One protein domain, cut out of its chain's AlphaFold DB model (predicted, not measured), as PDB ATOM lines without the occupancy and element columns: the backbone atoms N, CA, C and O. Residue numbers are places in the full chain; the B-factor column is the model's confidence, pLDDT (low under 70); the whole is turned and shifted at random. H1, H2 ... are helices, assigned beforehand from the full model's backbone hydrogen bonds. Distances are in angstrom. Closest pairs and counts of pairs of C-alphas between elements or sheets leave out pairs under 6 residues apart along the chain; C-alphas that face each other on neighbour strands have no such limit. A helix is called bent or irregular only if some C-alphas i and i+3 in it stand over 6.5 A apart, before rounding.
ATOM      1  N   VAL A   8      47.030  29.069  48.843       56.72
ATOM      2  CA  VAL A   8      46.959  29.241  50.303       56.72
ATOM      3  C   VAL A   8      45.531  29.535  50.743       56.72
ATOM      4  O   VAL A   8      45.042  28.927  51.701       56.72
ATOM      5  N   GLN A   9      44.839  30.417  50.021       65.50
ATOM      6  CA  GLN A   9      43.449  30.756  50.305       65.50
ATOM      7  C   GLN A   9      42.537  29.531  50.137       65.50
ATOM      8  O   GLN A   9      41.776  29.206  51.048       65.50
ATOM      9  N   ILE A  10      42.684  28.793  49.029       68.50
ATOM     10  CA  ILE A  10      41.886  27.587  48.747       68.50
ATOM     11  C   ILE A  10      42.067  26.543  49.853       68.50
ATOM     12  O   ILE A  10      41.095  25.975  50.342       68.50
ATOM     13  N   ILE A  11      43.307  26.290  50.270       64.69
ATOM     14  CA  ILE A  11      43.608  25.293  51.302       64.69
ATOM     15  C   ILE A  11      43.042  25.715  52.658       64.69
ATOM     16  O   ILE A  11      42.473  24.882  53.361       64.69
ATOM     17  N   THR A  12      43.147  26.998  53.005       63.62
ATOM     18  CA  THR A  12      42.597  27.542  54.255       63.62
ATOM     19  C   THR A  12      41.075  27.390  54.304       63.62
ATOM     20  O   THR A  12      40.538  26.896  55.296       63.62
ATOM     21  N   GLU A  13      40.378  27.735  53.216       68.25
ATOM     22  CA  GLU A  13      38.930  27.528  53.072       68.25
ATOM     23  C   GLU A  13      38.561  26.035  53.160       68.25
ATOM     24  O   GLU A  13      37.609  25.656  53.846       68.25
ATOM     25  N   CYS A  14      39.348  25.151  52.541       71.81
ATOM     26  CA  CYS A  14      39.115  23.708  52.603       71.81
ATOM     27  C   CYS A  14      39.352  23.101  53.990       71.81
ATOM     28  O   CYS A  14      38.674  22.136  54.345       71.81
ATOM     29  N   PHE A  15      40.271  23.642  54.793       68.19
ATOM     30  CA  PHE A  15      40.489  23.168  56.162       68.19
ATOM     31  C   PHE A  15      39.311  23.472  57.081       68.19
ATOM     32  O   PHE A  15      38.946  22.610  57.880       68.19
ATOM     33  N   LYS A  16      38.676  24.645  56.942       70.94
ATOM     34  CA  LYS A  16      37.431  24.944  57.669       70.94
ATOM     35  C   LYS A  16      36.370  23.880  57.375       70.94
ATOM     36  O   LYS A  16      35.807  23.285  58.295       70.94
ATOM     37  N   LEU A  17      36.193  23.558  56.093       74.19
ATOM     38  CA  LEU A  17      35.247  22.543  55.636       74.19
ATOM     39  C   LEU A  17      35.606  21.130  56.132       74.19
ATOM     40  O   LEU A  17      34.720  20.367  56.507       74.19
ATOM     41  N   SER A  18      36.894  20.783  56.178       75.44
ATOM     42  CA  SER A  18      37.359  19.496  56.706       75.44
ATOM     43  C   SER A  18      37.149  19.353  58.212       75.44
ATOM     44  O   SER A  18      36.762  18.279  58.662       75.44
ATOM     45  N   ASN A  19      37.400  20.403  58.997       71.25
ATOM     46  CA  ASN A  19      37.138  20.378  60.437       71.25
ATOM     47  C   ASN A  19      35.644  20.181  60.698       71.25
ATOM     48  O   ASN A  19      35.254  19.366  61.530       71.25
ATOM     49  N   LEU A  20      34.804  20.879  59.932       74.19
ATOM     50  CA  LEU A  20      33.357  20.729  59.999       74.19
ATOM     51  C   LEU A  20      32.913  19.306  59.623       74.19
ATOM     52  O   LEU A  20      32.075  18.723  60.307       74.19
ATOM     53  N   PHE A  21      33.509  18.725  58.578       78.19
ATOM     54  CA  PHE A  21      33.287  17.336  58.179       78.19
ATOM     55  C   PHE A  21      33.637  16.357  59.311       78.19
ATOM     56  O   PHE A  21      32.813  15.518  59.668       78.19
ATOM     57  N   GLU A  22      34.811  16.493  59.937       72.44
ATOM     58  CA  GLU A  22      35.225  15.641  61.060       72.44
ATOM     59  C   GLU A  22      34.296  15.801  62.280       72.44
ATOM     60  O   GLU A  22      33.870  14.804  62.863       72.44
ATOM     61  N   MET A  23      33.906  17.029  62.641       70.69
ATOM     62  CA  MET A  23      32.986  17.290  63.761       70.69
ATOM     63  C   MET A  23      31.597  16.671  63.549       70.69
ATOM     64  O   MET A  23      31.001  16.142  64.491       70.69
ATOM     65  N   MET A  24      31.075  16.724  62.321       75.56
ATOM     66  CA  MET A  24      29.752  16.192  61.985       75.56
ATOM     67  C   MET A  24      29.745  14.671  61.812       75.56
ATOM     68  O   MET A  24      28.775  14.021  62.168       75.56
ATOM     69  N   HIS A  25      30.818  14.060  61.317       75.88
ATOM     70  CA  HIS A  25      30.877  12.595  61.202       75.88
ATOM     71  C   HIS A  25      31.346  11.897  62.495       75.88
ATOM     72  O   HIS A  25      31.226  10.680  62.603       75.88
ATOM     73  N   SER A  26      31.831  12.644  63.498       70.50
ATOM     74  CA  SER A  26      32.238  12.123  64.820       70.50
ATOM     75  C   SER A  26      31.171  12.244  65.921       70.50
ATOM     76  O   SER A  26      31.424  11.862  67.064       70.50
ATOM     77  N   GLY A  27      29.980  12.771  65.610       63.28
ATOM     78  CA  GLY A  27      28.879  12.916  66.572       63.28
ATOM     79  C   GLY A  27      29.030  14.086  67.560       63.28
ATOM     80  O   GLY A  27      28.268  14.184  68.521       63.28
ATOM     81  N   GLN A  28      29.970  15.013  67.336       61.22
ATOM     82  CA  GLN A  28      30.188  16.207  68.176       61.22
ATOM     83  C   GLN A  28      29.322  17.419  67.762       61.22
ATOM     84  O   GLN A  28      29.670  18.577  67.999       61.22
ATOM     85  N   GLY A  29      28.153  17.173  67.161       57.56
ATOM     86  CA  GLY A  29      27.335  18.177  66.470       57.56
ATOM     87  C   GLY A  29      26.843  19.381  67.285       57.56
ATOM     88  O   GLY A  29      26.502  20.412  66.707       57.56
ATOM     89  N   ASN A  30      26.817  19.290  68.618       55.69
ATOM     90  CA  ASN A  30      26.254  20.331  69.488       55.69
ATOM     91  C   ASN A  30      27.123  21.597  69.617       55.69
ATOM     92  O   ASN A  30      26.647  22.596  70.153       55.69
ATOM     93  N   GLN A  31      28.372  21.574  69.141       57.62
ATOM     94  CA  GLN A  31      29.322  22.692  69.267       57.62
ATOM     95  C   GLN A  31      29.480  23.528  67.986       57.62
ATOM     96  O   GLN A  31      30.279  24.460  67.952       57.62
ATOM     97  N   ILE A  32      28.728  23.222  66.927       62.19
ATOM     98  CA  ILE A  32      28.907  23.849  65.614       62.19
ATOM     99  C   ILE A  32      28.262  25.248  65.582       62.19
ATOM    100  O   ILE A  32      27.045  25.389  65.729       62.19
ATOM    101  N   GLN A  33      29.079  26.279  65.347       57.62
ATOM    102  CA  GLN A  33      28.660  27.637  64.984       57.62
ATOM    103  C   GLN A  33      29.188  27.929  63.574       57.62
ATOM    104  O   GLN A  33      30.386  28.123  63.406       57.62
ATOM    105  N   THR A  34      28.329  27.907  62.555       56.19
ATOM    106  CA  THR A  34      28.711  28.260  61.176       56.19
ATOM    107  C   THR A  34      28.032  29.569  60.777       56.19
ATOM    108  O   THR A  34      26.802  29.664  60.779       56.19
ATOM    109  N   GLU A  35      28.829  30.600  60.475       52.00
ATOM    110  CA  GLU A  35      28.350  31.932  60.063       52.00
ATOM    111  C   GLU A  35      28.628  32.249  58.575       52.00
ATOM    112  O   GLU A  35      28.023  33.177  58.041       52.00
ATOM    113  N   GLU A  36      29.460  31.466  57.868       57.19
ATOM    114  CA  GLU A  36      29.835  31.715  56.463       57.19
ATOM    115  C   GLU A  36      28.917  30.989  55.445       57.19
ATOM    116  O   GLU A  36      28.626  29.795  55.546       57.19
ATOM    117  N   GLU A  37      28.464  31.714  54.413       53.75
ATOM    118  CA  GLU A  37      27.480  31.265  53.403       53.75
ATOM    119  C   GLU A  37      27.981  30.096  52.522       53.75
ATOM    120  O   GLU A  37      27.195  29.256  52.077       53.75
ATOM    121  N   LEU A  38      29.300  29.994  52.311       52.09
ATOM    122  CA  LEU A  38      29.928  28.951  51.489       52.09
ATOM    123  C   LEU A  38      29.951  27.579  52.197       52.09
ATOM    124  O   LEU A  38      29.780  26.549  51.546       52.09
ATOM    125  N   GLU A  39      30.065  27.566  53.530       65.38
ATOM    126  CA  GLU A  39      30.016  26.355  54.368       65.38
ATOM    127  C   GLU A  39      28.605  25.754  54.394       65.38
ATOM    128  O   GLU A  39      28.420  24.539  54.315       65.38
ATOM    129  N   LEU A  40      27.582  26.612  54.401       68.56
ATOM    130  CA  LEU A  40      26.185  26.198  54.311       68.56
ATOM    131  C   LEU A  40      25.891  25.460  53.001       68.56
ATOM    132  O   LEU A  40      25.206  24.440  53.019       68.56
ATOM    133  N   ASN A  41      26.442  25.906  51.870       73.19
ATOM    134  CA  ASN A  41      26.108  25.321  50.572       73.19
ATOM    135  C   ASN A  41      26.496  23.845  50.434       73.19
ATOM    136  O   ASN A  41      25.769  23.102  49.779       73.19
ATOM    137  N   VAL A  42      27.603  23.433  51.050       80.25
ATOM    138  CA  VAL A  42      28.128  22.063  50.973       80.25
ATOM    139  C   VAL A  42      27.485  21.150  52.022       80.25
ATOM    140  O   VAL A  42      27.245  19.972  51.765       80.25
ATOM    141  N   VAL A  43      27.179  21.691  53.202       83.06
ATOM    142  CA  VAL A  43      26.793  20.916  54.394       83.06
ATOM    143  C   VAL A  43      25.280  20.701  54.488       83.06
ATOM    144  O   VAL A  43      24.806  19.747  55.110       83.06
ATOM    145  N   LEU A  44      24.499  21.580  53.859       83.25
ATOM    146  CA  LEU A  44      23.040  21.575  53.908       83.25
ATOM    147  C   LEU A  44      22.390  20.215  53.569       83.25
ATOM    148  O   LEU A  44      21.522  19.790  54.338       83.25
ATOM    149  N   PRO A  45      22.800  19.488  52.510       86.81
ATOM    150  CA  PRO A  45      22.228  18.173  52.219       86.81
ATOM    151  C   PRO A  45      22.462  17.150  53.341       86.81
ATOM    152  O   PRO A  45      21.549  16.399  53.687       86.81
ATOM    153  N   PHE A  46      23.642  17.156  53.972       86.25
ATOM    154  CA  PHE A  46      23.940  16.285  55.115       86.25
ATOM    155  C   PHE A  46      23.038  16.598  56.317       86.25
ATOM    156  O   PHE A  46      22.514  15.682  56.954       86.25
ATOM    157  N   LEU A  47      22.795  17.884  56.598       84.19
ATOM    158  CA  LEU A  47      21.884  18.312  57.664       84.19
ATOM    159  C   LEU A  47      20.436  17.877  57.413       84.19
ATOM    160  O   LEU A  47      19.755  17.472  58.354       84.19
ATOM    161  N   VAL A  48      19.957  17.944  56.165       85.94
ATOM    162  CA  VAL A  48      18.603  17.492  55.798       85.94
ATOM    163  C   VAL A  48      18.465  15.981  55.980       85.94
ATOM    164  O   VAL A  48      17.483  15.528  56.570       85.94
ATOM    165  N   LEU A  49      19.459  15.208  55.535       85.62
ATOM    166  CA  LEU A  49      19.475  13.749  55.676       85.62
ATOM    167  C   LEU A  49      19.547  13.293  57.144       85.62
ATOM    168  O   LEU A  49      18.964  12.269  57.494       85.62
ATOM    169  N   ASN A  50      20.194  14.080  58.010       83.62
ATOM    170  CA  ASN A  50      20.394  13.780  59.432       83.62
ATOM    171  C   ASN A  50      19.630  14.739  60.364       83.62
ATOM    172  O   ASN A  50      20.046  15.010  61.493       83.62
ATOM    173  N   ALA A  51      18.472  15.250  59.926       80.62
ATOM    174  CA  ALA A  51      17.742  16.317  60.623       80.62
ATOM    175  C   ALA A  51      17.345  15.993  62.081       80.62
ATOM    176  O   ALA A  51      17.102  16.906  62.874       80.62
ATOM    177  N   LYS A  52      17.254  14.705  62.449       79.50
ATOM    178  CA  LYS A  52      16.985  14.267  63.830       79.50
ATOM    179  C   LYS A  52      18.186  14.477  64.756       79.50
ATOM    180  O   LYS A  52      17.992  14.923  65.882       79.50
ATOM    181  N   GLU A  53      19.388  14.172  64.280       76.44
ATOM    182  CA  GLU A  53      20.637  14.229  65.050       76.44
ATOM    183  C   GLU A  53      21.115  15.676  65.232       76.44
ATOM    184  O   GLU A  53      21.495  16.084  66.324       76.44
ATOM    185  N   TYR A  54      20.953  16.506  64.198       73.88
ATOM    186  CA  TYR A  54      21.404  17.904  64.186       73.88
ATOM    187  C   TYR A  54      20.270  18.905  64.431       73.88
ATOM    188  O   TYR A  54      20.328  20.056  63.991       73.88
ATOM    189  N   ARG A  55      19.217  18.489  65.148       71.50
ATOM    190  CA  ARG A  55      18.001  19.289  65.383       71.50
ATOM    191  C   ARG A  55      18.264  20.720  65.891       71.50
ATOM    192  O   ARG A  55      17.584  21.613  65.388       71.50
ATOM    193  N   PRO A  56      19.209  20.984  66.824       69.88
ATOM    194  CA  PRO A  56      19.493  22.340  67.314       69.88
ATOM    195  C   PRO A  56      20.132  23.258  66.264       69.88
ATOM    196  O   PRO A  56      19.878  24.460  66.249       69.88
ATOM    197  N   VAL A  57      20.960  22.698  65.381       71.75
ATOM    198  CA  VAL A  57      21.593  23.432  64.276       71.75
ATOM    199  C   VAL A  57      20.558  23.666  63.173       71.75
ATOM    200  O   VAL A  57      20.374  24.782  62.693       71.75
ATOM    201  N   PHE A  58      19.789  22.628  62.841       69.19
ATOM    202  CA  PHE A  58      18.751  22.669  61.817       69.19
ATOM    203  C   PHE A  58      17.583  23.605  62.173       69.19
ATOM    204  O   PHE A  58      17.039  24.277  61.297       69.19
ATOM    205  N   SER A  59      17.195  23.705  63.451       67.94
ATOM    206  CA  SER A  59      16.131  24.616  63.903       67.94
ATOM    207  C   SER A  59      16.524  26.089  63.778       67.94
ATOM    208  O   SER A  59      15.696  26.902  63.367       67.94
ATOM    209  N   LYS A  60      17.792  26.427  64.047       67.88
ATOM    210  CA  LYS A  60      18.336  27.772  63.815       67.88
ATOM    211  C   LYS A  60      18.319  28.129  62.330       67.88
ATOM    212  O   LYS A  60      17.942  29.243  61.982       67.88
ATOM    213  N   LEU A  61      18.624  27.178  61.447       66.81
ATOM    214  CA  LEU A  61      18.567  27.397  59.996       66.81
ATOM    215  C   LEU A  61      17.140  27.559  59.470       66.81
ATOM    216  O   LEU A  61      16.916  28.407  58.616       66.81
ATOM    217  N   LYS A  62      16.155  26.839  60.027       56.50
ATOM    218  CA  LYS A  62      14.731  27.032  59.685       56.50
ATOM    219  C   LYS A  62      14.213  28.441  59.975       56.50
ATOM    220  O   LYS A  62      13.277  28.875  59.314       56.50
ATOM    221  N   SER A  63      14.798  29.143  60.950       56.75
ATOM    222  CA  SER A  63      14.418  30.526  61.264       56.75
ATOM    223  C   SER A  63      14.839  31.536  60.183       56.75
ATOM    224  O   SER A  63      14.289  32.634  60.135       56.75
ATOM    225  N   LYS A  64      15.750  31.152  59.272       57.62
ATOM    226  CA  LYS A  64      16.090  31.893  58.051       57.62
ATOM    227  C   LYS A  64      15.394  31.211  56.859       57.62
ATOM    228  O   LYS A  64      15.801  30.116  56.471       57.62
ATOM    229  N   PRO A  65      14.342  31.795  56.263       50.38
ATOM    230  CA  PRO A  65      13.597  31.134  55.201       50.38
ATOM    231  C   PRO A  65      14.401  31.192  53.896       50.38
ATOM    232  O   PRO A  65      14.223  32.097  53.089       50.38
ATOM    233  N   SER A  66      15.301  30.232  53.671       66.94
ATOM    234  CA  SER A  66      15.816  29.999  52.321       66.94
ATOM    235  C   SER A  66      14.886  29.015  51.614       66.94
ATOM    236  O   SER A  66      14.676  27.891  52.078       66.94
ATOM    237  N   PHE A  67      14.322  29.442  50.483       67.94
ATOM    238  CA  PHE A  67      13.545  28.604  49.560       67.94
ATOM    239  C   PHE A  67      14.239  27.250  49.304       67.94
ATOM    240  O   PHE A  67      13.615  26.195  49.336       67.94
ATOM    241  N   ARG A  68      15.571  27.279  49.217       75.31
ATOM    242  CA  ARG A  68      16.465  26.129  49.052       75.31
ATOM    243  C   ARG A  68      16.288  25.015  50.095       75.31
ATOM    244  O   ARG A  68      16.190  23.847  49.725       75.31
ATOM    245  N   ILE A  69      16.218  25.345  51.392       77.12
ATOM    246  CA  ILE A  69      16.023  24.342  52.462       77.12
ATOM    247  C   ILE A  69      14.652  23.681  52.344       77.12
ATOM    248  O   ILE A  69      14.535  22.468  52.518       77.12
ATOM    249  N   GLN A  70      13.624  24.467  52.024       75.94
ATOM    250  CA  GLN A  70      12.272  23.948  51.846       75.94
ATOM    251  C   GLN A  70      12.208  22.986  50.658       75.94
ATOM    252  O   GLN A  70      11.670  21.893  50.812       75.94
ATOM    253  N   SER A  71      12.840  23.328  49.530       76.94
ATOM    254  CA  SER A  71      12.911  22.451  48.356       76.94
ATOM    255  C   SER A  71      13.622  21.127  48.652       76.94
ATOM    256  O   SER A  71      13.116  20.073  48.281       76.94
ATOM    257  N   MET A  72      14.755  21.138  49.365       83.56
ATOM    258  CA  MET A  72      15.449  19.897  49.747       83.56
ATOM    259  C   MET A  72      14.602  19.012  50.668       83.56
ATOM    260  O   MET A  72      14.552  17.798  50.476       83.56
ATOM    261  N   ILE A  73      13.926  19.602  51.663       82.94
ATOM    262  CA  ILE A  73      13.030  18.861  52.565       82.94
ATOM    263  C   ILE A  73      11.873  18.255  51.771       82.94
ATOM    264  O   ILE A  73      11.565  17.078  51.952       82.94
ATOM    265  N   ALA A  74      11.260  19.039  50.884       81.94
ATOM    266  CA  ALA A  74      10.135  18.589  50.082       81.94
ATOM    267  C   ALA A  74      10.543  17.445  49.144       81.94
ATOM    268  O   ALA A  74       9.889  16.409  49.133       81.94
ATOM    269  N   VAL A  75      11.695  17.546  48.474       83.12
ATOM    270  CA  VAL A  75      12.261  16.462  47.650       83.12
ATOM    271  C   VAL A  75      12.628  15.231  48.484       83.12
ATOM    272  O   VAL A  75      12.432  14.101  48.038       83.12
ATOM    273  N   HIS A  76      13.137  15.406  49.705       86.50
ATOM    274  CA  HIS A  76      13.443  14.286  50.597       86.50
ATOM    275  C   HIS A  76      12.177  13.538  51.053       86.50
ATOM    276  O   HIS A  76      12.206  12.315  51.179       86.50
ATOM    277  N   GLN A  77      11.074  14.261  51.263       84.12
ATOM    278  CA  GLN A  77       9.807  13.736  51.786       84.12
ATOM    279  C   GLN A  77       8.782  13.369  50.703       84.12
ATOM    280  O   GLN A  77       7.795  12.703  51.013       84.12
ATOM    281  N   ALA A  78       8.991  13.791  49.455       85.50
ATOM    282  CA  ALA A  78       8.026  13.600  48.380       85.50
ATOM    283  C   ALA A  78       7.742  12.107  48.136       85.50
ATOM    284  O   ALA A  78       8.693  11.315  48.068       85.50
ATOM    285  N   PRO A  79       6.473  11.702  47.956       81.06
ATOM    286  CA  PRO A  79       6.146  10.342  47.545       81.06
ATOM    287  C   PRO A  79       6.761  10.040  46.173       81.06
ATOM    288  O   PRO A  79       6.964  10.938  45.357       81.06
ATOM    289  N   ILE A  80       7.097   8.771  45.928       75.25
ATOM    290  CA  ILE A  80       7.565   8.339  44.607       75.25
ATOM    291  C   ILE A  80       6.332   8.260  43.708       75.25
ATOM    292  O   ILE A  80       5.545   7.322  43.819       75.25
ATOM    293  N   GLU A  81       6.143   9.273  42.868       81.94
ATOM    294  CA  GLU A  81       5.119   9.252  41.825       81.94
ATOM    295  C   GLU A  81       5.510   8.267  40.701       81.94
ATOM    296  O   GLU A  81       6.697   7.949  40.548       81.94
ATOM    297  N   PRO A  82       4.537   7.748  39.927       78.50
ATOM    298  CA  PRO A  82       4.814   6.887  38.780       78.50
ATOM    299  C   PRO A  82       5.791   7.558  37.814       78.50
ATOM    300  O   PRO A  82       5.676   8.753  37.549       78.50
ATOM    301  N   ILE A  83       6.744   6.786  37.289       73.31
ATOM    302  CA  ILE A  83       7.746   7.298  36.352       73.31
ATOM    303  C   ILE A  83       7.035   7.657  35.038       73.31
ATOM    304  O   ILE A  83       6.450   6.767  34.423       73.31
ATOM    305  N   PRO A  84       7.053   8.927  34.603       72.19
ATOM    306  CA  PRO A  84       6.415   9.326  33.355       72.19
ATOM    307  C   PRO A  84       7.228   8.851  32.143       72.19
ATOM    308  O   PRO A  84       8.453   9.010  32.101       72.19
ATOM    309  N   ASP A  85       6.541   8.310  31.136       70.06
ATOM    310  CA  ASP A  85       7.166   7.831  29.894       70.06
ATOM    311  C   ASP A  85       7.652   8.987  28.997       70.06
ATOM    312  O   ASP A  85       8.662   8.868  28.303       70.06
ATOM    313  N   GLU A  86       6.986  10.143  29.061       72.62
ATOM    314  CA  GLU A  86       7.292  11.327  28.248       72.62
ATOM    315  C   GLU A  86       8.067  12.388  29.039       72.62
ATOM    316  O   GLU A  86       8.002  12.440  30.262       72.62
ATOM    317  N   ALA A  87       8.848  13.229  28.353       67.06
ATOM    318  CA  ALA A  87       9.542  14.374  28.950       67.06
ATOM    319  C   ALA A  87       8.551  15.429  29.486       67.06
ATOM    320  O   ALA A  87       7.452  15.565  28.940       67.06
ATOM    321  N   PRO A  88       8.922  16.210  30.520       69.00
ATOM    322  CA  PRO A  88       8.032  17.239  31.033       69.00
ATOM    323  C   PRO A  88       7.799  18.308  29.961       69.00
ATOM    324  O   PRO A  88       8.736  18.955  29.501       69.00
ATOM    325  N   GLN A  89       6.538  18.514  29.576       68.06
ATOM    326  CA  GLN A  89       6.141  19.602  28.668       68.06
ATOM    327  C   GLN A  89       6.071  20.968  29.382       68.06
ATOM    328  O   GLN A  89       5.965  22.008  28.737       68.06
ATOM    329  N   GLN A  90       6.117  20.969  30.717       66.44
ATOM    330  CA  GLN A  90       6.074  22.153  31.579       66.44
ATOM    331  C   GLN A  90       7.472  22.486  32.131       66.44
ATOM    332  O   GLN A  90       8.341  21.616  32.193       66.44
ATOM    333  N   SER A  91       7.687  23.733  32.570       69.62
ATOM    334  CA  SER A  91       8.933  24.130  33.248       69.62
ATOM    335  C   SER A  91       9.166  23.274  34.500       69.62
ATOM    336  O   SER A  91       8.218  22.950  35.218       69.62
ATOM    337  N   ILE A  92      10.426  22.954  34.815       68.44
ATOM    338  CA  ILE A  92      10.785  22.210  36.036       68.44
ATOM    339  C   ILE A  92      10.220  22.892  37.288       68.44
ATOM    340  O   ILE A  92       9.765  22.213  38.206       68.44
ATOM    341  N   ASP A  93      10.183  24.226  37.309       66.94
ATOM    342  CA  ASP A  93       9.692  25.000  38.455       66.94
ATOM    343  C   ASP A  93       8.185  24.828  38.697       66.94
ATOM    344  O   ASP A  93       7.721  25.001  39.822       66.94
ATOM    345  N   SER A  94       7.425  24.451  37.662       73.25
ATOM    346  CA  SER A  94       5.985  24.169  37.753       73.25
ATOM    347  C   SER A  94       5.648  22.726  38.138       73.25
ATOM    348  O   SER A  94       4.487  22.432  38.411       73.25
ATOM    349  N   LEU A  95       6.640  21.832  38.186       75.38
ATOM    350  CA  LEU A  95       6.434  20.444  38.593       75.38
ATOM    351  C   LEU A  95       6.267  20.337  40.115       75.38
ATOM    352  O   LEU A  95       6.935  21.041  40.883       75.38
ATOM    353  N   THR A  96       5.429  19.401  40.565       80.06
ATOM    354  CA  THR A  96       5.412  18.998  41.979       80.06
ATOM    355  C   THR A  96       6.746  18.341  42.341       80.06
ATOM    356  O   THR A  96       7.453  17.802  41.486       80.06
ATOM    357  N   ASP A  97       7.120  18.343  43.618       80.12
ATOM    358  CA  ASP A  97       8.383  17.714  44.024       80.12
ATOM    359  C   ASP A  97       8.376  16.188  43.817       80.12
ATOM    360  O   ASP A  97       9.422  15.609  43.532       80.12
ATOM    361  N   GLY A  98       7.201  15.546  43.868       80.75
ATOM    362  CA  GLY A  98       7.025  14.137  43.496       80.75
ATOM    363  C   GLY A  98       7.302  13.890  42.012       80.75
ATOM    364  O   GLY A  98       8.073  12.989  41.677       80.75
ATOM    365  N   GLN A  99       6.781  14.751  41.132       80.31
ATOM    366  CA  GLN A  99       7.072  14.713  39.698       80.31
ATOM    367  C   GLN A  99       8.562  14.929  39.422       80.31
ATOM    368  O   GLN A  99       9.162  14.154  38.681       80.31
ATOM    369  N   LYS A 100       9.196  15.930  40.052       80.56
ATOM    370  CA  LYS A 100      10.643  16.179  39.906       80.56
ATOM    371  C   LYS A 100      11.462  14.944  40.275       80.56
ATOM    372  O   LYS A 100      12.368  14.566  39.536       80.56
ATOM    373  N   VAL A 101      11.124  14.285  41.384       82.75
ATOM    374  CA  VAL A 101      11.778  13.042  41.817       82.75
ATOM    375  C   VAL A 101      11.568  11.912  40.806       82.75
ATOM    376  O   VAL A 101      12.532  11.218  40.484       82.75
ATOM    377  N   ALA A 102      10.354  11.737  40.280       82.94
ATOM    378  CA  ALA A 102      10.048  10.705  39.287       82.94
ATOM    379  C   ALA A 102      10.832  10.911  37.979       82.94
ATOM    380  O   ALA A 102      11.410   9.968  37.437       82.94
ATOM    381  N   TYR A 103      10.932  12.156  37.517       82.44
ATOM    382  CA  TYR A 103      11.721  12.527  36.347       82.44
ATOM    383  C   TYR A 103      13.232  12.337  36.549       82.44
ATOM    384  O   TYR A 103      13.911  11.800  35.677       82.44
ATOM    385  N   LEU A 104      13.769  12.726  37.708       83.31
ATOM    386  CA  LEU A 104      15.184  12.512  38.031       83.31
ATOM    387  C   LEU A 104      15.513  11.021  38.166       83.31
ATOM    388  O   LEU A 104      16.586  10.591  37.748       83.31
ATOM    389  N   LYS A 105      14.583  10.217  38.696       85.00
ATOM    390  CA  LYS A 105      14.708   8.754  38.739       85.00
ATOM    391  C   LYS A 105      14.752   8.156  37.332       85.00
ATOM    392  O   LYS A 105      15.655   7.382  37.038       85.00
ATOM    393  N   ARG A 106      13.846   8.577  36.446       85.69
ATOM    394  CA  ARG A 106      13.848   8.170  35.034       85.69
ATOM    395  C   ARG A 106      15.199   8.416  34.374       85.69
ATOM    396  O   ARG A 106      15.699   7.573  33.643       85.69
ATOM    397  N   ASP A 107      15.788   9.575  34.631       84.00
ATOM    398  CA  ASP A 107      17.070   9.957  34.060       84.00
ATOM    399  C   ASP A 107      18.243   9.134  34.630       84.00
ATOM    400  O   ASP A 107      19.175   8.803  33.894       84.00
ATOM    401  N   LEU A 108      18.179   8.729  35.905       84.69
ATOM    402  CA  LEU A 108      19.108   7.748  36.484       84.69
ATOM    403  C   LEU A 108      18.969   6.367  35.816       84.69
ATOM    404  O   LEU A 108      19.980   5.711  35.538       84.69
ATOM    405  N   ASP A 109      17.740   5.940  35.522       84.19
ATOM    406  CA  ASP A 109      17.460   4.671  34.841       84.19
ATOM    407  C   ASP A 109      17.949   4.704  33.386       84.19
ATOM    408  O   ASP A 109      18.641   3.782  32.944       84.19
ATOM    409  N   LYS A 110      17.687   5.804  32.665       84.56
ATOM    410  CA  LYS A 110      18.212   6.063  31.314       84.56
ATOM    411  C   LYS A 110      19.737   5.989  31.295       84.56
ATOM    412  O   LYS A 110      20.300   5.232  30.507       84.56
ATOM    413  N   GLN A 111      20.411   6.676  32.219       83.75
ATOM    414  CA  GLN A 111      21.872   6.635  32.304       83.75
ATOM    415  C   GLN A 111      22.403   5.225  32.581       83.75
ATOM    416  O   GLN A 111      23.437   4.834  32.044       83.75
ATOM    417  N   THR A 112      21.692   4.441  33.393       83.75
ATOM    418  CA  THR A 112      22.055   3.043  33.670       83.75
ATOM    419  C   THR A 112      21.951   2.171  32.413       83.75
ATOM    420  O   THR A 112      22.757   1.260  32.232       83.75
ATOM    421  N   ARG A 113      21.011   2.483  31.511       84.44
ATOM    422  CA  ARG A 113      20.853   1.832  30.199       84.44
ATOM    423  C   ARG A 113      21.745   2.426  29.098       84.44
ATOM    424  O   ARG A 113      21.725   1.926  27.978       84.44
ATOM    425  N   GLY A 114      22.540   3.459  29.399       80.50
ATOM    426  CA  GLY A 114      23.349   4.179  28.406       80.50
ATOM    427  C   GLY A 114      22.521   5.034  27.439       80.50
ATOM    428  O   GLY A 114      22.991   5.373  26.355       80.50
ATOM    429  N   GLU A 115      21.285   5.358  27.813       81.50
ATOM    430  CA  GLU A 115      20.382   6.220  27.053       81.50
ATOM    431  C   GLU A 115      20.692   7.703  27.327       81.50
ATOM    432  O   GLU A 115      21.173   8.050  28.411       81.50
ATOM    433  N   PRO A 116      20.417   8.607  26.368       73.81
ATOM    434  CA  PRO A 116      20.633  10.034  26.559       73.81
ATOM    435  C   PRO A 116      19.779  10.580  27.708       73.81
ATOM    436  O   PRO A 116      18.579  10.319  27.803       73.81
ATOM    437  N   ILE A 117      20.419  11.368  28.570       73.44
ATOM    438  CA  ILE A 117      19.788  12.010  29.718       73.44
ATOM    439  C   ILE A 117      19.234  13.387  29.324       73.44
ATOM    440  O   ILE A 117      19.889  14.135  28.597       73.44
ATOM    441  N   GLU A 118      18.061  13.752  29.841       67.62
ATOM    442  CA  GLU A 118      17.337  14.960  29.422       67.62
ATOM    443  C   GLU A 118      17.410  16.102  30.452       67.62
ATOM    444  O   GLU A 118      17.602  17.252  30.068       67.62
ATOM    445  N   LEU A 119      17.321  15.820  31.756       65.12
ATOM    446  CA  LEU A 119      17.268  16.819  32.834       65.12
ATOM    447  C   LEU A 119      18.617  17.045  33.521       65.12
ATOM    448  O   LEU A 119      18.944  18.188  33.837       65.12
ATOM    449  N   PHE A 120      19.449  16.008  33.695       56.78
ATOM    450  CA  PHE A 120      20.817  16.198  34.219       56.78
ATOM    451  C   PHE A 120      21.737  16.975  33.253       56.78
ATOM    452  O   PHE A 120      22.834  17.366  33.645       56.78
ATOM    453  N   ASN A 121      21.304  17.227  32.011       52.97
ATOM    454  CA  ASN A 121      22.092  17.899  30.972       52.97
ATOM    455  C   ASN A 121      21.955  19.440  30.971       52.97
ATOM    456  O   ASN A 121      22.596  20.138  30.186       52.97
ATOM    457  N   PHE A 122      21.126  20.012  31.843       52.69
ATOM    458  CA  PHE A 122      20.929  21.458  31.889       52.69
ATOM    459  C   PHE A 122      21.882  22.124  32.890       52.69
ATOM    460  O   PHE A 122      21.650  22.120  34.100       52.69
ATOM    461  N   GLN A 123      22.902  22.817  32.371       50.66
ATOM    462  CA  GLN A 123      23.745  23.747  33.142       50.66
ATOM    463  C   GLN A 123      22.926  24.774  33.953       50.66
ATOM    464  O   GLN A 123      23.385  25.245  34.989       50.66
ATOM    465  N   ALA A 124      21.693  25.078  33.527       52.25
ATOM    466  CA  ALA A 124      20.767  25.976  34.218       52.25
ATOM    467  C   ALA A 124      20.322  25.484  35.615       52.25
ATOM    468  O   ALA A 124      19.908  26.301  36.432       52.25
ATOM    469  N   TYR A 125      20.448  24.184  35.918       60.59
ATOM    470  CA  TYR A 125      20.003  23.589  37.188       60.59
ATOM    471  C   TYR A 125      21.148  23.067  38.063       60.59
ATOM    472  O   TYR A 125      20.883  22.369  39.041       60.59
ATOM    473  N   SER A 126      22.412  23.398  37.766       62.03
ATOM    474  CA  SER A 126      23.569  22.808  38.463       62.03
ATOM    475  C   SER A 126      23.508  22.987  39.986       62.03
ATOM    476  O   SER A 126      23.757  22.037  40.724       62.03
ATOM    477  N   ARG A 127      23.056  24.157  40.463       65.62
ATOM    478  CA  ARG A 127      22.889  24.449  41.898       65.62
ATOM    479  C   ARG A 127      21.752  23.658  42.547       65.62
ATOM    480  O   ARG A 127      21.935  23.131  43.635       65.62
ATOM    481  N   TYR A 128      20.600  23.545  41.885       75.19
ATOM    482  CA  TYR A 128      19.482  22.733  42.382       75.19
ATOM    483  C   TYR A 128      19.871  21.252  42.441       75.19
ATOM    484  O   TYR A 128      19.619  20.576  43.434       75.19
ATOM    485  N   LEU A 129      20.558  20.768  41.403       71.62
ATOM    486  CA  LEU A 129      21.095  19.415  41.350       71.62
ATOM    487  C   LEU A 129      22.145  19.185  42.445       71.62
ATOM    488  O   LEU A 129      22.073  18.162  43.115       71.62
ATOM    489  N   ALA A 130      23.045  20.137  42.709       72.06
ATOM    490  CA  ALA A 130      24.027  20.050  43.796       72.06
ATOM    491  C   ALA A 130      23.394  19.848  45.184       72.06
ATOM    492  O   ALA A 130      23.975  19.172  46.039       72.06
ATOM    493  N   ASP A 131      22.202  20.404  45.395       78.44
ATOM    494  CA  ASP A 131      21.463  20.310  46.655       78.44
ATOM    495  C   ASP A 131      20.758  18.969  46.825       78.44
ATOM    496  O   ASP A 131      20.768  18.371  47.903       78.44
ATOM    497  N   ILE A 132      20.120  18.494  45.757       84.69
ATOM    498  CA  ILE A 132      19.257  17.317  45.828       84.69
ATOM    499  C   ILE A 132      19.978  16.027  45.454       84.69
ATOM    500  O   ILE A 132      19.495  14.960  45.813       84.69
ATOM    501  N   PHE A 133      21.116  16.072  44.760       88.00
ATOM    502  CA  PHE A 133      21.815  14.862  44.318       88.00
ATOM    503  C   PHE A 133      22.210  13.930  45.476       88.00
ATOM    504  O   PHE A 133      21.934  12.730  45.376       88.00
ATOM    505  N   PRO A 134      22.726  14.428  46.622       90.12
ATOM    506  CA  PRO A 134      22.934  13.581  47.797       90.12
ATOM    507  C   PRO A 134      21.626  12.930  48.287       90.12
ATOM    508  O   PRO A 134      21.606  11.771  48.706       90.12
ATOM    509  N   ILE A 135      20.504  13.649  48.190       89.19
ATOM    510  CA  ILE A 135      19.176  13.156  48.576       89.19
ATOM    511  C   ILE A 135      18.707  12.061  47.609       89.19
ATOM    512  O   ILE A 135      18.235  11.017  48.061       89.19
ATOM    513  N   LEU A 136      18.882  12.255  46.297       88.44
ATOM    514  CA  LEU A 136      18.567  11.260  45.267       88.44
ATOM    515  C   LEU A 136      19.381   9.983  45.466       88.44
ATOM    516  O   LEU A 136      18.809   8.894  45.452       88.44
ATOM    517  N   TYR A 137      20.689  10.108  45.717       91.94
ATOM    518  CA  TYR A 137      21.527   8.960  46.044       91.94
ATOM    519  C   TYR A 137      20.979   8.223  47.265       91.94
ATOM    520  O   TYR A 137      20.764   7.016  47.208       91.94
ATOM    521  N   ASN A 138      20.664   8.927  48.356       91.56
ATOM    522  CA  ASN A 138      20.133   8.263  49.541       91.56
ATOM    523  C   ASN A 138      18.831   7.493  49.274       91.56
ATOM    524  O   ASN A 138      18.643   6.413  49.833       91.56
ATOM    525  N   ARG A 139      17.948   8.051  48.435       89.06
ATOM    526  CA  ARG A 139      16.655   7.453  48.084       89.06
ATOM    527  C   ARG A 139      16.793   6.251  47.152       89.06
ATOM    528  O   ARG A 139      16.085   5.272  47.350       89.06
ATOM    529  N   PHE A 140      17.689   6.316  46.169       90.56
ATOM    530  CA  PHE A 140      17.735   5.355  45.059       90.56
ATOM    531  C   PHE A 140      18.993   4.479  45.021       90.56
ATOM    532  O   PHE A 140      19.110   3.639  44.135       90.56
ATOM    533  N   LYS A 141      19.915   4.593  45.987       89.94
ATOM    534  CA  LYS A 141      21.138   3.762  46.069       89.94
ATOM    535  C   LYS A 141      20.898   2.248  46.095       89.94
ATOM    536  O   LYS A 141      21.837   1.500  45.849       89.94
ATOM    537  N   ALA A 142      19.690   1.797  46.441       88.06
ATOM    538  CA  ALA A 142      19.317   0.381  46.422       88.06
ATOM    539  C   ALA A 142      18.877  -0.106  45.030       88.06
ATOM    540  O   ALA A 142      18.942  -1.299  44.756       88.06
ATOM    541  N   GLU A 143      18.429   0.808  44.166       88.25
ATOM    542  CA  GLU A 143      17.840   0.505  42.856       88.25
ATOM    543  C   GLU A 143      18.799   0.839  41.704       88.25
ATOM    544  O   GLU A 143      18.819   0.151  40.689       88.25
ATOM    545  N   VAL A 144      19.630   1.871  41.874       88.38
ATOM    546  CA  VAL A 144      20.534   2.389  40.842       88.38
ATOM    547  C   VAL A 144      21.994   2.074  41.206       88.38
ATOM    548  O   VAL A 144      22.419   2.367  42.331       88.38
ATOM    549  N   PRO A 145      22.807   1.529  40.275       89.25
ATOM    550  CA  PRO A 145      24.209   1.219  40.538       89.25
ATOM    551  C   PRO A 145      25.021   2.438  40.993       89.25
ATOM    552  O   PRO A 145      24.947   3.519  40.410       89.25
ATOM    553  N   PHE A 146      25.896   2.248  41.983       89.00
ATOM    554  CA  PHE A 146      26.776   3.304  42.504       89.00
ATOM    555  C   PHE A 146      27.605   4.002  41.410       89.00
ATOM    556  O   PHE A 146      27.795   5.218  41.437       89.00
ATOM    557  N   ILE A 147      28.061   3.243  40.412       87.31
ATOM    558  CA  ILE A 147      28.865   3.763  39.303       87.31
ATOM    559  C   ILE A 147      28.107   4.775  38.435       87.31
ATOM    560  O   ILE A 147      28.722   5.706  37.910       87.31
ATOM    561  N   THR A 148      26.784   4.635  38.326       87.25
ATOM    562  CA  THR A 148      25.913   5.572  37.610       87.25
ATOM    563  C   THR A 148      25.969   6.941  38.282       87.25
ATOM    564  O   THR A 148      26.225   7.944  37.618       87.25
ATOM    565  N   PHE A 149      25.862   6.982  39.615       89.19
ATOM    566  CA  PHE A 149      25.977   8.226  40.378       89.19
ATOM    567  C   PHE A 149      27.360   8.864  40.255       89.19
ATOM    568  O   PHE A 149      27.450  10.067  40.035       89.19
ATOM    569  N   VAL A 150      28.439   8.075  40.341       86.69
ATOM    570  CA  VAL A 150      29.807   8.588  40.146       86.69
ATOM    571  C   VAL A 150      29.959   9.220  38.760       86.69
ATOM    572  O   VAL A 150      30.550  10.287  38.635       86.69
ATOM    573  N   THR A 151      29.415   8.581  37.723       85.56
ATOM    574  CA  THR A 151      29.524   9.054  36.336       85.56
ATOM    575  C   THR A 151      28.789  10.373  36.125       85.56
ATOM    576  O   THR A 151      29.350  11.284  35.526       85.56
ATOM    577  N   ILE A 152      27.572  10.501  36.656       85.38
ATOM    578  CA  ILE A 152      26.803  11.751  36.578       85.38
ATOM    579  C   ILE A 152      27.526  12.866  37.337       85.38
ATOM    580  O   ILE A 152      27.688  13.966  36.817       85.38
ATOM    581  N   LEU A 153      28.029  12.567  38.536       85.56
ATOM    582  CA  LEU A 153      28.683  13.544  39.400       85.56
ATOM    583  C   LEU A 153      29.997  14.089  38.809       85.56
ATOM    584  O   LEU A 153      30.332  15.246  39.040       85.56
ATOM    585  N   LEU A 154      30.715  13.301  37.996       83.69
ATOM    586  CA  LEU A 154      31.888  13.773  37.242       83.69
ATOM    587  C   LEU A 154      31.543  14.845  36.193       83.69
ATOM    588  O   LEU A 154      32.429  15.600  35.796       83.69
ATOM    589  N   GLY A 155      30.285  14.906  35.745       79.44
ATOM    590  CA  GLY A 155      29.773  15.927  34.830       79.44
ATOM    591  C   GLY A 155      29.158  17.150  35.521       79.44
ATOM    592  O   GLY A 155      28.679  18.048  34.831       79.44
ATOM    593  N   MET A 156      29.144  17.193  36.857       82.50
ATOM    594  CA  MET A 156      28.530  18.270  37.644       82.50
ATOM    595  C   MET A 156      29.545  19.323  38.119       82.50
ATOM    596  O   MET A 156      30.755  19.189  37.935       82.50
ATOM    597  N   ASP A 157      29.038  20.402  38.723       83.50
ATOM    598  CA  ASP A 157      29.870  21.464  39.288       83.50
ATOM    599  C   ASP A 157      30.567  21.057  40.604       83.50
ATOM    600  O   ASP A 157      30.284  20.027  41.219       83.50
ATOM    601  N   GLU A 158      31.512  21.897  41.040       85.00
ATOM    602  CA  GLU A 158      32.287  21.677  42.264       85.00
ATOM    603  C   GLU A 158      31.396  21.514  43.506       85.00
ATOM    604  O   GLU A 158      31.679  20.677  44.363       85.00
ATOM    605  N   THR A 159      30.310  22.285  43.602       83.44
ATOM    606  CA  THR A 159      29.460  22.296  44.800       83.44
ATOM    607  C   THR A 159      28.737  20.964  44.945       83.44
ATOM    608  O   THR A 159      28.701  20.422  46.046       83.44
ATOM    609  N   ALA A 160      28.235  20.402  43.840       85.06
ATOM    610  CA  ALA A 160      27.591  19.089  43.820       85.06
ATOM    611  C   ALA A 160      28.547  17.965  44.241       85.06
ATOM    612  O   ALA A 160      28.185  17.075  45.019       85.06
ATOM    613  N   ILE A 161      29.784  18.009  43.735       87.56
ATOM    614  CA  ILE A 161      30.826  17.033  44.065       87.56
ATOM    615  C   ILE A 161      31.145  17.092  45.560       87.56
ATOM    616  O   ILE A 161      31.137  16.056  46.231       87.56
ATOM    617  N   LEU A 162      31.398  18.293  46.092       87.19
ATOM    618  CA  LEU A 162      31.743  18.480  47.499       87.19
ATOM    619  C   LEU A 162      30.572  18.139  48.421       87.19
ATOM    620  O   LEU A 162      30.793  17.443  49.405       87.19
ATOM    621  N   SER A 163      29.340  18.555  48.103       87.56
ATOM    622  CA  SER A 163      28.157  18.266  48.929       87.56
ATOM    623  C   SER A 163      27.864  16.767  49.000       87.56
ATOM    624  O   SER A 163      27.568  16.235  50.071       87.56
ATOM    625  N   THR A 164      28.023  16.056  47.880       89.12
ATOM    626  CA  THR A 164      27.843  14.601  47.829       89.12
ATOM    627  C   THR A 164      28.934  13.882  48.605       89.12
ATOM    628  O   THR A 164      28.624  12.991  49.388       89.12
ATOM    629  N   CYS A 165      30.196  14.289  48.455       88.56
ATOM    630  CA  CYS A 165      31.302  13.723  49.230       88.56
ATOM    631  C   CYS A 165      31.178  14.010  50.728       88.56
ATOM    632  O   CYS A 165      31.490  13.146  51.545       88.56
ATOM    633  N   PHE A 166      30.693  15.201  51.085       87.69
ATOM    634  CA  PHE A 166      30.437  15.579  52.469       87.69
ATOM    635  C   PHE A 166      29.334  14.703  53.076       87.69
ATOM    636  O   PHE A 166      29.478  14.206  54.190       87.69
ATOM    637  N   ALA A 167      28.244  14.477  52.335       87.06
ATOM    638  CA  ALA A 167      27.144  13.629  52.779       87.06
ATOM    639  C   ALA A 167      27.494  12.130  52.790       87.06
ATOM    640  O   ALA A 167      27.008  11.384  53.641       87.06
ATOM    641  N   PHE A 168      28.338  11.694  51.853       89.62
ATOM    642  CA  PHE A 168      28.660  10.297  51.576       89.62
ATOM    643  C   PHE A 168      30.165  10.117  51.317       89.62
ATOM    644  O   PHE A 168      30.609  10.125  50.162       89.62
ATOM    645  N   PRO A 169      30.966   9.894  52.374       84.19
ATOM    646  CA  PRO A 169      32.429   9.857  52.281       84.19
ATOM    647  C   PRO A 169      32.988   8.808  51.304       84.19
ATOM    648  O   PRO A 169      34.081   8.970  50.760       84.19
ATOM    649  N   HIS A 170      32.246   7.731  51.030       83.00
ATOM    650  CA  HIS A 170      32.666   6.674  50.102       83.00
ATOM    651  C   HIS A 170      32.702   7.109  48.627       83.00
ATOM    652  O   HIS A 170      33.306   6.410  47.813       83.00
ATOM    653  N   PHE A 171      32.125   8.262  48.265       86.88
ATOM    654  CA  PHE A 171      32.280   8.858  46.929       86.88
ATOM    655  C   PHE A 171      33.668   9.459  46.686       86.88
ATOM    656  O   PHE A 171      34.077   9.596  45.532       86.88
ATOM    657  N   ILE A 172      34.414   9.788  47.744       83.06
ATOM    658  CA  ILE A 172      35.669  10.536  47.623       83.06
ATOM    659  C   ILE A 172      36.703   9.749  46.814       83.06
ATOM    660  O   ILE A 172      37.255  10.273  45.849       83.06
ATOM    661  N   THR A 173      36.928   8.478  47.154       77.31
ATOM    662  CA  THR A 173      37.906   7.610  46.480       77.31
ATOM    663  C   THR A 173      37.678   7.497  44.964       77.31
ATOM    664  O   THR A 173      38.597   7.811  44.202       77.31
ATOM    665  N   PRO A 174      36.494   7.070  44.474       82.69
ATOM    666  CA  PRO A 174      36.271   6.901  43.038       82.69
ATOM    667  C   PRO A 174      36.292   8.223  42.262       82.69
ATOM    668  O   PRO A 174      36.727   8.227  41.109       82.69
ATOM    669  N   LEU A 175      35.871   9.340  42.866       84.12
ATOM    670  CA  LEU A 175      35.936  10.658  42.224       84.12
ATOM    671  C   LEU A 175      37.370  11.178  42.156       84.12
ATOM    672  O   LEU A 175      37.807  11.624  41.098       84.12
ATOM    673  N   PHE A 176      38.132  11.055  43.244       78.81
ATOM    674  CA  PHE A 176      39.529  11.481  43.297       78.81
ATOM    675  C   PHE A 176      40.387  10.812  42.211       78.81
ATOM    676  O   PHE A 176      41.265  11.456  41.639       78.81
ATOM    677  N   MET A 177      40.104   9.544  41.896       76.75
ATOM    678  CA  MET A 177      40.818   8.786  40.859       76.75
ATOM    679  C   MET A 177      40.437   9.173  39.423       76.75
ATOM    680  O   MET A 177      41.214   8.919  38.506       76.75
ATOM    681  N   ARG A 178      39.251   9.752  39.204       81.19
ATOM    682  CA  ARG A 178      38.691  10.002  37.861       81.19
ATOM    683  C   ARG A 178      38.625  11.480  37.478       81.19
ATOM    684  O   ARG A 178      38.471  11.790  36.300       81.19
ATOM    685  N   LEU A 179      38.740  12.390  38.444       80.38
ATOM    686  CA  LEU A 179      38.721  13.832  38.207       80.38
ATOM    687  C   LEU A 179      40.024  14.323  37.568       80.38
ATOM    688  O   LEU A 179      41.124  14.028  38.032       80.38
ATOM    689  N   THR A 180      39.890  15.164  36.547       75.81
ATOM    690  CA  THR A 180      41.014  15.860  35.900       75.81
ATOM    691  C   THR A 180      41.246  17.263  36.473       75.81
ATOM    692  O   THR A 180      42.346  17.802  36.356       75.81
ATOM    693  N   ASN A 181      40.245  17.854  37.141       79.31
ATOM    694  CA  ASN A 181      40.341  19.180  37.752       79.31
ATOM    695  C   ASN A 181      41.140  19.140  39.069       79.31
ATOM    696  O   ASN A 181      40.673  18.620  40.083       79.31
ATOM    697  N   GLN A 182      42.333  19.737  39.053       71.19
ATOM    698  CA  GLN A 182      43.261  19.745  40.189       71.19
ATOM    699  C   GLN A 182      42.725  20.473  41.426       71.19
ATOM    700  O   GLN A 182      42.977  20.033  42.543       71.19
ATOM    701  N   ILE A 183      41.941  21.543  41.250       75.38
ATOM    702  CA  ILE A 183      41.374  22.294  42.379       75.38
ATOM    703  C   ILE A 183      40.434  21.380  43.157       75.38
ATOM    704  O   ILE A 183      40.611  21.198  44.356       75.38
ATOM    705  N   ILE A 184      39.504  20.719  42.466       78.31
ATOM    706  CA  ILE A 184      38.537  19.806  43.091       78.31
ATOM    707  C   ILE A 184      39.259  18.637  43.775       78.31
ATOM    708  O   ILE A 184      38.891  18.255  44.882       78.31
ATOM    709  N   ARG A 185      40.334  18.105  43.174       76.38
ATOM    710  CA  ARG A 185      41.156  17.056  43.805       76.38
ATOM    711  C   ARG A 185      41.804  17.513  45.112       76.38
ATOM    712  O   ARG A 185      41.787  16.743  46.069       76.38
ATOM    713  N   ILE A 186      42.326  18.742  45.171       73.56
ATOM    714  CA  ILE A 186      42.856  19.340  46.408       73.56
ATOM    715  C   ILE A 186      41.752  19.411  47.466       73.56
ATOM    716  O   ILE A 186      41.943  18.908  48.573       73.56
ATOM    717  N   LYS A 187      40.573  19.940  47.111       79.00
ATOM    718  CA  LYS A 187      39.434  20.048  48.040       79.00
ATOM    719  C   LYS A 187      38.989  18.676  48.571       79.00
ATOM    720  O   LYS A 187      38.794  18.511  49.772       79.00
ATOM    721  N   LEU A 188      38.904  17.669  47.697       79.38
ATOM    722  CA  LEU A 188      38.537  16.294  48.064       79.38
ATOM    723  C   LEU A 188      39.577  15.606  48.950       79.38
ATOM    724  O   LEU A 188      39.206  14.897  49.883       79.38
ATOM    725  N   ALA A 189      40.869  15.805  48.691       72.31
ATOM    726  CA  ALA A 189      41.896  15.238  49.556       72.31
ATOM    727  C   ALA A 189      41.900  15.898  50.934       72.31
ATOM    728  O   ALA A 189      42.099  15.209  51.926       72.31
ATOM    729  N   VAL A 190      41.651  17.208  51.021       71.50
ATOM    730  CA  VAL A 190      41.535  17.888  52.317       71.50
ATOM    731  C   VAL A 190      40.350  17.326  53.114       71.50
ATOM    732  O   VAL A 190      40.541  17.007  54.286       71.50
ATOM    733  N   LEU A 191      39.194  17.078  52.482       71.81
ATOM    734  CA  LEU A 191      38.028  16.431  53.112       71.81
ATOM    735  C   LEU A 191      38.291  14.998  53.612       71.81
ATOM    736  O   LEU A 191      37.687  14.580  54.595       71.81
ATOM    737  N   ALA A 192      39.176  14.240  52.958       69.38
ATOM    738  CA  ALA A 192      39.444  12.839  53.284       69.38
ATOM    739  C   ALA A 192      40.887  12.599  53.754       69.38
ATOM    740  O   ALA A 192      41.797  12.475  52.925       69.38
ATOM    741  N   PRO A 193      41.103  12.420  55.071       59.66
ATOM    742  CA  PRO A 193      42.418  12.211  55.676       59.66
ATOM    743  C   PRO A 193      43.322  11.173  54.997       59.66
ATOM    744  O   PRO A 193      44.543  11.318  55.008       59.66
ATOM    745  N   GLN A 194      42.744  10.129  54.408       55.00
ATOM    746  CA  GLN A 194      43.451   9.037  53.741       55.00
ATOM    747  C   GLN A 194      44.076   9.413  52.385       55.00
ATOM    748  O   GLN A 194      45.033   8.767  51.971       55.00
ATOM    749  N   PHE A 195      43.596  10.462  51.703       57.69
ATOM    750  CA  PHE A 195      44.134  10.904  50.400       57.69
ATOM    751  C   PHE A 195      45.158  12.036  50.512       57.69
ATOM    752  O   PHE A 195      45.847  12.364  49.544       57.69
ATOM    753  N   ARG A 196      45.310  12.609  51.707       60.53
ATOM    754  CA  ARG A 196      46.237  13.709  51.992       60.53
ATOM    755  C   ARG A 196      47.721  13.366  51.717       60.53
ATOM    756  O   ARG A 196      48.411  14.246  51.207       60.53
ATOM    757  N   PRO A 197      48.232  12.128  51.925       51.50
ATOM    758  CA  PRO A 197      49.604  11.757  51.534       51.50
ATOM    759  C   PRO A 197      49.865  11.825  50.021       51.50
ATOM    760  O   PRO A 197      50.927  12.273  49.592       51.50
TER     761      PRO A 197
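This is residues 8 to 197 of the 794 residues of an uncharacterized protein of Trichomonas vaginalis (UniProt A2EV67). A bundle of short helices with H6 and H8 in its middle: H2 and H4 pack over one side of them, H7 and H9 lie toward the other, H10 and then H1 close one end, and H5 crosses the other end. H3 sits outside this body near H2, and the long link of residues 78 to 96 lies at the H5 end. The printed part has 190 residues with ten named helices, H1 to H10 in order along it, and no named strand; the class is all helix. It is compact, with a radius of gyration of the C-alphas of 16.7 A, and rounded, spanning 47 by 39 by 28 A.

H1, residues 8 to 25, touches H10, residues 182 to 191; the closest C-alphas, of Ser 18 and Leu 191, are 4.8 A apart, and the two run the same way at a steep tilt of 36 degrees, only just beyond shallow. H2, residues 37 to 49, with residues 41 to 46 alone, touches H8, residues 158 to 167; C-alphas 42 and 163 are closest at 4.3 A, and the tilt is steep, 42 degrees. H3, residues 55 to 62, touches no helix but is near H2, with C-alphas 47 and 58 closest at 6.8 A. H4, residues 67 to 77, touches H2 at residues 44 to 49 alone; the closest C-alphas, of Val 48 and Ile 73, are 6.6 A apart, at a shallow tilt of 20 degrees. H5, residues 97 to 112, touches H4 with residues 97 to 101 alone, the closest C-alphas being those of Val 75 and Asp 97, 5.5 A apart. H6, residues 123 to 140, has a kink of 62 degrees near residue 130. With residues 126 to 134 alone it touches H8, the same way at a shallow tilt of 17 degrees; C-alphas 130 and 160 are closest at 3.7 A. H5 and H6 only just touch, with 3 pairs of C-alphas within 8 A, and stand about perpendicular at 85 degrees; C-alphas 105 and 140 are closest at 7.8 A. H7, residues 146 to 154, touches H9, residues 169 to 178; C-alphas 150 and 175 are closest at 6.8 A, at a steep tilt of 61 degrees. H9 and H10 form a helical hairpin, with C-alphas 176 and 185 closest at 5.8 A. H8 is the hub, touching five helices. H1, H2, H4, H6, H8, H9 and H10 form a bundle, a group of helices packed together. Every O i to N i+4 pair is within hydrogen-bond range in H1, H4, H5, H7, H8 and H10, against 6 of 9 in H2, 3 of 4 in H3, 10 of 14 in H6 and 3 of 6 in H9.

H1 begins at C-alpha 8, (46.959, 29.241, 50.303), and measures 25.6 A from first to last C-alpha. H2 measures 19.4 A, H5 22.6 A and H6 22.7 A; H5 begins at C-alpha 97, (8.383, 17.714, 44.024). H2 and H6 are irregular: C-alphas 42 and 45 are 7.2 A apart, and C-alphas 124 and 127 are 8.1 A apart. H10 ends at C-alpha 191, (38.028, 16.431, 53.112).

The C-alphas farthest apart, of Gln 89 and Pro 197, are separated by 49.7 A. The printed part has no cut. The links H1 to H2 and H4 to H5 are long, with 11 and 19 residues. The mean pLDDT of the printed part is 75.4; 55 residues are under 70, among them 27 to 40, 58 to 67 and 118 to 127.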